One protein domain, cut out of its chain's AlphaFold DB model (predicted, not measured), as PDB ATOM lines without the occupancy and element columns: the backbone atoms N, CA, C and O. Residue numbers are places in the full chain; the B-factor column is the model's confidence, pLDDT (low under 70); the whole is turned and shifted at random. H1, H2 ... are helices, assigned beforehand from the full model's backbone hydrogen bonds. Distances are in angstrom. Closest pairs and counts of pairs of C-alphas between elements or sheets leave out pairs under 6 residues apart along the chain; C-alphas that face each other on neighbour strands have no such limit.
ATOM      1  N   TYR A 191     187.567 222.072 206.824       96.75
ATOM      2  CA  TYR A 191     188.716 221.718 205.988       96.75
ATOM      3  C   TYR A 191     189.184 222.867 205.078       96.75
ATOM      4  O   TYR A 191     188.606 223.951 205.037       96.75
ATOM      5  N   LYS A 192     190.273 222.621 204.332       96.75
ATOM      6  CA  LYS A 192     190.814 223.556 203.334       96.75
ATOM      7  C   LYS A 192     190.109 223.429 201.993       96.75
ATOM      8  O   LYS A 192     190.094 222.351 201.404       96.75
ATOM      9  N   GLY A 193     189.613 224.541 201.472       93.44
ATOM     10  CA  GLY A 193     189.000 224.584 200.147       93.44
ATOM     11  C   GLY A 193     190.006 224.669 199.002       93.44
ATOM     12  O   GLY A 193     191.204 224.871 199.195       93.44
ATOM     13  N   GLY A 194     189.481 224.576 197.778       91.62
ATOM     14  CA  GLY A 194     190.250 224.718 196.538       91.62
ATOM     15  C   GLY A 194     190.345 226.147 195.992       91.62
ATOM     16  O   GLY A 194     191.053 226.361 195.015       91.62
ATOM     17  N   SER A 195     189.668 227.126 196.598       90.50
ATOM     18  CA  SER A 195     189.593 228.508 196.094       90.50
ATOM     19  C   SER A 195     190.361 229.492 196.981       90.50
ATOM     20  O   SER A 195     190.334 229.374 198.204       90.50
ATOM     21  N   ASP A 196     191.024 230.489 196.384       89.81
ATOM     22  CA  ASP A 196     191.749 231.538 197.133       89.81
ATOM     23  C   ASP A 196     190.792 232.512 197.839       89.81
ATOM     24  O   ASP A 196     191.073 233.008 198.929       89.81
ATOM     25  N   SER A 197     189.625 232.748 197.238       86.31
ATOM     26  CA  SER A 197     188.543 233.538 197.820       86.31
ATOM     27  C   SER A 197     187.208 232.822 197.639       86.31
ATOM     28  O   SER A 197     186.981 232.140 196.641       86.31
ATOM     29  N   ALA A 198     186.341 232.946 198.640       90.12
ATOM     30  CA  ALA A 198     184.993 232.391 198.640       90.12
ATOM     31  C   ALA A 198     184.132 233.128 199.677       90.12
ATOM     32  O   ALA A 198     184.658 233.901 200.485       90.12
ATOM     33  N   PHE A 199     182.824 232.869 199.712       91.81
ATOM     34  CA  PHE A 199     181.967 233.339 200.805       91.81
ATOM     35  C   PHE A 199     182.472 232.846 202.170       91.81
ATOM     36  O   PHE A 199     183.255 231.902 202.256       91.81
ATOM     37  N   ALA A 200     182.058 233.507 203.256       91.94
ATOM     38  CA  ALA A 200     182.494 233.135 204.605       91.94
ATOM     39  C   ALA A 200     182.168 231.668 204.940       91.94
ATOM     40  O   ALA A 200     182.977 231.012 205.588       91.94
ATOM     41  N   SER A 201     181.040 231.175 204.425       92.69
ATOM     42  CA  SER A 201     180.499 229.822 204.577       92.69
ATOM     43  C   SER A 201     181.168 228.746 203.722       92.69
ATOM     44  O   SER A 201     180.772 227.590 203.804       92.69
ATOM     45  N   VAL A 202     182.138 229.103 202.881       94.56
ATOM     46  CA  VAL A 202     182.776 228.166 201.950       94.56
ATOM     47  C   VAL A 202     184.254 228.027 202.315       94.56
ATOM     48  O   VAL A 202     184.901 229.053 202.567       94.56
ATOM     49  N   PRO A 203     184.806 226.800 202.343       96.44
ATOM     50  CA  PRO A 203     186.230 226.567 202.547       96.44
ATOM     51  C   PRO A 203     187.120 227.327 201.563       96.44
ATOM     52  O   PRO A 203     186.823 227.427 200.369       96.44
ATOM     53  N   ARG A 204     188.259 227.820 202.049       96.50
ATOM     54  CA  ARG A 204     189.283 228.500 201.236       96.50
ATOM     55  C   ARG A 204     190.629 227.797 201.366       96.50
ATOM     56  O   ARG A 204     190.875 227.080 202.335       96.50
ATOM     57  N   LYS A 205     191.529 228.029 200.411       96.94
ATOM     58  CA  LYS A 205     192.905 227.495 200.436       96.94
ATOM     59  C   LYS A 205     193.695 227.944 201.666       96.94
ATOM     60  O   LYS A 205     194.542 227.199 202.156       96.94
ATOM     61  N   SER A 206     193.432 229.162 202.141       95.50
ATOM     62  CA  SER A 206     194.075 229.743 203.323       95.50
ATOM     63  C   SER A 206     193.507 229.229 204.644       95.50
ATOM     64  O   SER A 206     194.050 229.575 205.693       95.50
ATOM     65  N   ASP A 207     192.457 228.405 204.618       97.25
ATOM     66  CA  ASP A 207     191.864 227.887 205.841       97.25
ATOM     67  C   ASP A 207     192.870 227.019 206.602       97.25
ATOM     68  O   ASP A 207     193.720 226.331 206.030       97.25
ATOM     69  N   VAL A 208     192.775 227.058 207.927       96.94
ATOM     70  CA  VAL A 208     193.574 226.222 208.823       96.94
ATOM     71  C   VAL A 208     192.609 225.268 209.510       96.94
ATOM     72  O   VAL A 208     191.816 225.747 210.318       96.94
ATOM     73  N   PRO A 209     192.632 223.962 209.197       96.44
ATOM     74  CA  PRO A 209     191.748 223.003 209.841       96.44
ATOM     75  C   PRO A 209     191.995 222.877 211.350       96.44
ATOM     76  O   PRO A 209     193.073 223.253 211.823       96.44
ATOM     77  N   PRO A 210     191.036 222.324 212.111       95.12
ATOM     78  CA  PRO A 210     191.243 221.956 213.503       95.12
ATOM     79  C   PRO A 210     192.474 221.049 213.683       95.12
ATOM     80  O   PRO A 210     192.748 220.206 212.824       95.12
ATOM     81  N   PRO A 211     193.228 221.203 214.789       92.00
ATOM     82  CA  PRO A 211     194.447 220.430 215.035       92.00
ATOM     83  C   PRO A 211     194.188 218.942 215.325       92.00
ATOM     84  O   PRO A 211     195.109 218.133 215.221       92.00
ATOM     85  N   PHE A 212     192.956 218.567 215.676       93.25
ATOM     86  CA  PHE A 212     192.543 217.191 215.937       93.25
ATOM     87  C   PHE A 212     191.365 216.779 215.036       93.25
ATOM     88  O   PHE A 212     190.709 217.629 214.429       93.25
ATOM     89  N   PRO A 213     191.077 215.467 214.938       95.81
ATOM     90  CA  PRO A 213     189.950 214.951 214.166       95.81
ATOM     91  C   PRO A 213     188.618 215.647 214.467       95.81
ATOM     92  O   PRO A 213     188.307 215.914 215.627       95.81
ATOM     93  N   ALA A 214     187.849 215.924 213.413       97.31
ATOM     94  CA  ALA A 214     186.483 216.428 213.487       97.31
ATOM     95  C   ALA A 214     185.717 216.035 212.214       97.31
ATOM     96  O   ALA A 214     186.292 216.062 211.117       97.31
ATOM     97  N   ILE A 215     184.429 215.716 212.346       98.44
ATOM     98  CA  ILE A 215     183.597 215.245 211.229       98.44
ATOM     99  C   ILE A 215     183.412 216.308 210.152       98.44
ATOM    100  O   ILE A 215     183.471 215.985 208.971       98.44
ATOM    101  N   MET A 216     183.310 217.585 210.541       98.31
ATOM    102  CA  MET A 216     183.202 218.714 209.605       98.31
ATOM    103  C   MET A 216     184.520 219.015 208.874       98.31
ATOM    104  O   MET A 216     184.555 219.848 207.974       98.31
ATOM    105  N   ASN A 217     185.620 218.353 209.245       97.94
ATOM    106  CA  ASN A 217     186.914 218.472 208.577       97.94
ATOM    107  C   ASN A 217     187.199 217.248 207.696       97.94
ATOM    108  O   ASN A 217     187.463 217.387 206.506       97.94
ATOM    109  N   ASN A 218     187.195 216.042 208.275       97.25
ATOM    110  CA  ASN A 218     187.505 214.824 207.525       97.25
ATOM    111  C   ASN A 218     187.026 213.558 208.244       97.25
ATOM    112  O   ASN A 218     187.696 213.030 209.122       97.25
ATOM    113  N   GLN A 219     185.911 213.014 207.801       97.94
ATOM    114  CA  GLN A 219     185.242 211.832 208.329       97.94
ATOM    115  C   GLN A 219     185.799 210.497 207.800       97.94
ATOM    116  O   GLN A 219     185.662 209.457 208.439       97.94
ATOM    117  N   TRP A 220     186.464 210.480 206.638       97.62
ATOM    118  CA  TRP A 220     186.877 209.232 205.969       97.62
ATOM    119  C   TRP A 220     187.865 208.340 206.744       97.62
ATOM    120  O   TRP A 220     187.818 207.120 206.551       97.62
ATOM    121  N   PRO A 221     188.781 208.864 207.586       98.19
ATOM    122  CA  PRO A 221     189.640 208.028 208.418       98.19
ATOM    123  C   PRO A 221     188.876 207.184 209.440       98.19
ATOM    124  O   PRO A 221     189.385 206.125 209.806       98.19
ATOM    125  N   ALA A 222     187.660 207.580 209.843       98.00
ATOM    126  CA  ALA A 222     186.825 206.779 210.738       98.00
ATOM    127  C   ALA A 222     186.541 205.387 210.160       98.00
ATOM    128  O   ALA A 222     186.559 204.406 210.890       98.00
ATOM    129  N   ALA A 223     186.411 205.270 208.838       97.44
ATOM    130  CA  ALA A 223     186.148 204.005 208.159       97.44
ATOM    131  C   ALA A 223     187.370 203.066 208.063       97.44
ATOM    132  O   ALA A 223     187.284 201.979 207.506       97.44
ATOM    133  N   ARG A 224     188.552 203.467 208.550       95.75
ATOM    134  CA  ARG A 224     189.778 202.653 208.456       95.75
ATOM    135  C   ARG A 224     190.042 201.934 209.782       95.75
ATOM    136  O   ARG A 224     190.431 202.604 210.738       95.75
ATOM    137  N   PRO A 225     189.945 200.593 209.850       91.25
ATOM    138  CA  PRO A 225     190.173 199.854 211.098       91.25
ATOM    139  C   PRO A 225     191.589 200.011 211.670       91.25
ATOM    140  O   PRO A 225     191.802 199.849 212.864       91.25
ATOM    141  N   THR A 226     192.568 200.344 210.825       95.31
ATOM    142  CA  THR A 226     193.971 200.548 211.215       95.31
ATOM    143  C   THR A 226     194.237 201.905 211.872       95.31
ATOM    144  O   THR A 226     195.328 202.123 212.398       95.31
ATOM    145  N   VAL A 227     193.279 202.834 211.841       95.38
ATOM    146  CA  VAL A 227     193.411 204.142 212.488       95.38
ATOM    147  C   VAL A 227     193.064 203.994 213.969       95.38
ATOM    148  O   VAL A 227     191.942 203.650 214.332       95.38
ATOM    149  N   SER A 228     194.023 204.269 214.854       93.75
ATOM    150  CA  SER A 228     193.756 204.297 216.296       93.75
ATOM    151  C   SER A 228     192.755 205.404 216.634       93.75
ATOM    152  O   SER A 228     192.853 206.512 216.106       93.75
ATOM    153  N   ASN A 229     191.795 205.114 217.520       92.31
ATOM    154  CA  ASN A 229     190.727 206.043 217.906       92.31
ATOM    155  C   ASN A 229     189.963 206.627 216.702       92.31
ATOM    156  O   ASN A 229     189.588 207.802 216.711       92.31
ATOM    157  N   ARG A 230     189.738 205.808 215.662       95.19
ATOM    158  CA  ARG A 230     189.120 206.214 214.387       95.19
ATOM    159  C   ARG A 230     187.806 206.987 214.546       95.19
ATOM    160  O   ARG A 230     187.563 207.918 213.791       95.19
ATOM    161  N   PHE A 231     187.000 206.683 215.563       96.12
ATOM    162  CA  PHE A 231     185.721 207.362 215.789       96.12
ATOM    163  C   PHE A 231     185.857 208.816 216.258       96.12
ATOM    164  O   PHE A 231     184.926 209.589 216.093       96.12
ATOM    165  N   ARG A 232     187.045 209.271 216.693       95.75
ATOM    166  CA  ARG A 232     187.277 210.707 216.949       95.75
ATOM    167  C   ARG A 232     187.069 211.574 215.705       95.75
ATOM    168  O   ARG A 232     186.767 212.752 215.846       95.75
ATOM    169  N   TYR A 233     187.224 211.009 214.505       97.94
ATOM    170  CA  TYR A 233     186.927 211.698 213.247       97.94
ATOM    171  C   TYR A 233     185.429 211.917 213.014       97.94
ATOM    172  O   TYR A 233     185.082 212.670 212.114       97.94
ATOM    173  N   LEU A 234     184.557 211.297 213.812       98.19
ATOM    174  CA  LEU A 234     183.112 211.510 213.771       98.19
ATOM    175  C   LEU A 234     182.649 212.569 214.775       98.19
ATOM    176  O   LEU A 234     181.523 213.033 214.678       98.19
ATOM    177  N   ASN A 235     183.511 213.023 215.685       96.31
ATOM    178  CA  ASN A 235     183.138 214.021 216.682       96.31
ATOM    179  C   ASN A 235     183.049 215.423 216.069       96.31
ATOM    180  O   ASN A 235     183.783 215.768 215.140       96.31
ATOM    181  N   LEU A 236     182.205 216.275 216.646       96.56
ATOM    182  CA  LEU A 236     182.267 217.711 216.386       96.56
ATOM    183  C   LEU A 236     183.541 218.325 216.987       96.56
ATOM    184  O   LEU A 236     184.042 217.881 218.025       96.56
ATOM    185  N   SER A 237     184.048 219.379 216.345       96.81
ATOM    186  CA  SER A 237     185.119 220.203 216.902       96.81
ATOM    187  C   SER A 237     184.704 220.819 218.235       96.81
ATOM    188  O   SER A 237     183.560 221.233 218.419       96.81
ATOM    189  N   GLN A 238     185.652 220.897 219.166       94.44
ATOM    190  CA  GLN A 238     185.472 221.480 220.497       94.44
ATOM    191  C   GLN A 238     186.314 222.751 220.635       94.44
ATOM    192  O   GLN A 238     187.123 223.070 219.766       94.44
ATOM    193  N   LYS A 239     186.146 223.488 221.734       91.44
ATOM    194  CA  LYS A 239     186.846 224.761 221.977       91.44
ATOM    195  C   LYS A 239     188.376 224.663 221.868       91.44
ATOM    196  O   LYS A 239     189.013 225.610 221.414       91.44
ATOM    197  N   ASP A 240     188.958 223.545 222.292       91.56
ATOM    198  CA  ASP A 240     190.391 223.229 222.214       91.56
ATOM    199  C   ASP A 240     190.804 222.559 220.887       91.56
ATOM    200  O   ASP A 240     191.991 222.441 220.586       91.56
ATOM    201  N   ASN A 241     189.828 222.173 220.065       93.00
ATOM    202  CA  ASN A 241     189.985 221.586 218.742       93.00
ATOM    203  C   ASN A 241     189.280 222.449 217.684       93.00
ATOM    204  O   ASN A 241     188.385 221.975 216.993       93.00
ATOM    205  N   PHE A 242     189.631 223.730 217.583       93.00
ATOM    206  CA  PHE A 242     188.928 224.681 216.720       93.00
ATOM    207  C   PHE A 242     189.879 225.694 216.084       93.00
ATOM    208  O   PHE A 242     190.886 226.093 216.668       93.00
ATOM    209  N   SER A 243     189.517 226.155 214.887       95.38
ATOM    210  CA  SER A 243     190.215 227.216 214.172       95.38
ATOM    211  C   SER A 243     189.238 228.275 213.678       95.38
ATOM    212  O   SER A 243     188.254 227.984 213.005       95.38
ATOM    213  N   LYS A 244     189.560 229.546 213.938       95.44
ATOM    214  CA  LYS A 244     188.797 230.694 213.414       95.44
ATOM    215  C   LYS A 244     188.962 230.897 211.906       95.44
ATOM    216  O   LYS A 244     188.252 231.710 211.322       95.44
ATOM    217  N   GLN A 245     189.911 230.198 211.285       95.38
ATOM    218  CA  GLN A 245     190.227 230.338 209.866       95.38
ATOM    219  C   GLN A 245     189.486 229.324 208.992       95.38
ATOM    220  O   GLN A 245     189.775 229.256 207.811       95.38
ATOM    221  N   THR A 246     188.540 228.554 209.520       97.50
ATOM    222  CA  THR A 246     187.654 227.694 208.718       97.50
ATOM    223  C   THR A 246     186.365 228.418 208.326       97.50
ATOM    224  O   THR A 246     186.117 229.536 208.792       97.50
ATOM    225  N   ALA A 247     185.511 227.800 207.503       97.50
ATOM    226  CA  ALA A 247     184.180 228.342 207.230       97.50
ATOM    227  C   ALA A 247     183.337 228.434 208.517       97.50
ATOM    228  O   ALA A 247     182.795 229.500 208.818       97.50
ATOM    229  N   GLN A 248     183.341 227.376 209.336       97.56
ATOM    230  CA  GLN A 248     182.740 227.367 210.681       97.56
ATOM    231  C   GLN A 248     183.241 228.537 211.536       97.56
ATOM    232  O   GLN A 248     182.455 229.306 212.098       97.56
ATOM    233  N   GLY A 249     184.562 228.715 211.589       96.50
ATOM    234  CA  GLY A 249     185.185 229.757 212.388       96.50
ATOM    235  C   GLY A 249     184.887 231.170 211.901       96.50
ATOM    236  O   GLY A 249     184.715 232.066 212.725       96.50
ATOM    237  N   ARG A 250     184.755 231.376 210.588       97.06
ATOM    238  CA  ARG A 250     184.369 232.672 210.017       97.06
ATOM    239  C   ARG A 250     182.908 233.021 210.254       97.06
ATOM    240  O   ARG A 250     182.618 234.190 210.492       97.06
ATOM    241  N   VAL A 251     182.001 232.048 210.144       96.12
ATOM    242  CA  VAL A 251     180.560 232.301 210.283       96.12
ATOM    243  C   VAL A 251     180.168 232.458 211.750       96.12
ATOM    244  O   VAL A 251     179.480 233.417 212.094       96.12
ATOM    245  N   TYR A 252     180.631 231.558 212.621       95.19
ATOM    246  CA  TYR A 252     180.193 231.525 214.020       95.19
ATOM    247  C   TYR A 252     181.223 232.044 215.022       95.19
ATOM    248  O   TYR A 252     180.862 232.401 216.143       95.19
ATOM    249  N   GLY A 253     182.512 232.061 214.672       95.94
ATOM    250  CA  GLY A 253     183.579 232.382 215.627       95.94
ATOM    251  C   GLY A 253     183.738 231.354 216.755       95.94
ATOM    252  O   GLY A 253     184.427 231.644 217.737       95.94
ATOM    253  N   ARG A 254     183.101 230.182 216.627       94.81
ATOM    254  CA  ARG A 254     182.972 229.131 217.643       94.81
ATOM    255  C   ARG A 254     183.175 227.745 217.036       94.81
ATOM    256  O   ARG A 254     182.943 227.560 215.842       94.81
ATOM    257  N   SER A 255     183.563 226.789 217.880       95.81
ATOM    258  CA  SER A 255     183.621 225.371 217.510       95.81
ATOM    259  C   SER A 255     182.234 224.835 217.141       95.81
ATOM    260  O   SER A 255     181.221 225.428 217.516       95.81
ATOM    261  N   ALA A 256     182.169 223.728 216.403       95.06
ATOM    262  CA  ALA A 256     180.897 223.110 216.042       95.06
ATOM    263  C   ALA A 256     180.101 222.682 217.283       95.06
ATOM    264  O   ALA A 256     178.896 222.913 217.353       95.06
ATOM    265  N   TRP A 257     180.781 222.157 218.303       93.31
ATOM    266  CA  TRP A 257     180.162 221.763 219.567       93.31
ATOM    267  C   TRP A 257     179.556 222.943 220.342       93.31
ATOM    268  O   TRP A 257     178.486 222.810 220.929       93.31
ATOM    269  N   ASP A 258     180.199 224.114 220.309       90.94
ATOM    270  CA  ASP A 258     179.690 225.330 220.965       90.94
ATOM    271  C   ASP A 258     178.506 225.979 220.221       90.94
ATOM    272  O   ASP A 258     177.876 226.891 220.759       90.94
ATOM    273  N   VAL A 259     178.244 225.586 218.968       87.69
ATOM    274  CA  VAL A 259     177.094 226.066 218.178       87.69
ATOM    275  C   VAL A 259     175.839 225.240 218.453       87.69
ATOM    276  O   VAL A 259     174.737 225.776 218.388       87.69
ATOM    277  N   VAL A 260     175.998 223.954 218.769       82.38
ATOM    278  CA  VAL A 260     174.882 223.007 218.949       82.38
ATOM    279  C   VAL A 260     174.509 222.772 220.417       82.38
ATOM    280  O   VAL A 260     173.704 221.891 220.707       82.38
ATOM    281  N   ARG A 261     175.107 223.537 221.335       66.50
ATOM    282  CA  ARG A 261     174.806 223.549 222.771       66.50
ATOM    283  C   ARG A 261     174.010 224.781 223.176       66.50
ATOM    284  O   ARG A 261     174.217 225.848 222.559       66.50
TER     285      ARG A 261
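Overview. This is residues 191 to 261 of the 261 residues of an uncharacterized protein of Hyphomicrobiales bacterium (UniProt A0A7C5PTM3). This flat domain has little regular structure: loops with two small groups of short helices, H1 and H2 as a head at one end of the long axis, H3 and H4 toward the other. The loop of residues 191 to 219 leads to H1, and residues 235 to 246 lead from H2 back to H3. The 71 printed residues, all helix by class, hold 19 in H1 to H4 and no named strand; the whole is compact, radius of gyration of the C-alphas 12.3 A, spans 36 by 29 by 15 A.

Arrangement. H3, residues 247 to 252, is close to but not clearly touching H4, residues 256 to 259; their closest C-alphas, Gln 248 and Ala 256, are 7.1 A apart. H2, residues 230 to 234, touches H1, residues 220 to 223, with closest C-alphas Ala 222 and Arg 230 at 4.3 A. H2 and H3 are apart. H3 has every O i to N i+4 pair within hydrogen-bond range, H2 0 of 1 but 2 of 2 O i to N i+3 pairs; H1 and H4 are too short for an i+4 pair.

Along the chain. H3 spans 8.5 A from C-alpha 247 at (184.180, 228.342, 207.230), H2 8.0 A, H1 5.7 A from C-alpha 220 at (186.877, 209.232, 205.969), and H4 5.3 A.

Size, cuts and confidence. The farthest C-alphas, Phe 199 and Thr 226, are 36.4 A apart. The printed part has no cut; the link H2 to H3 is long. Residue 261 is under pLDDT 70.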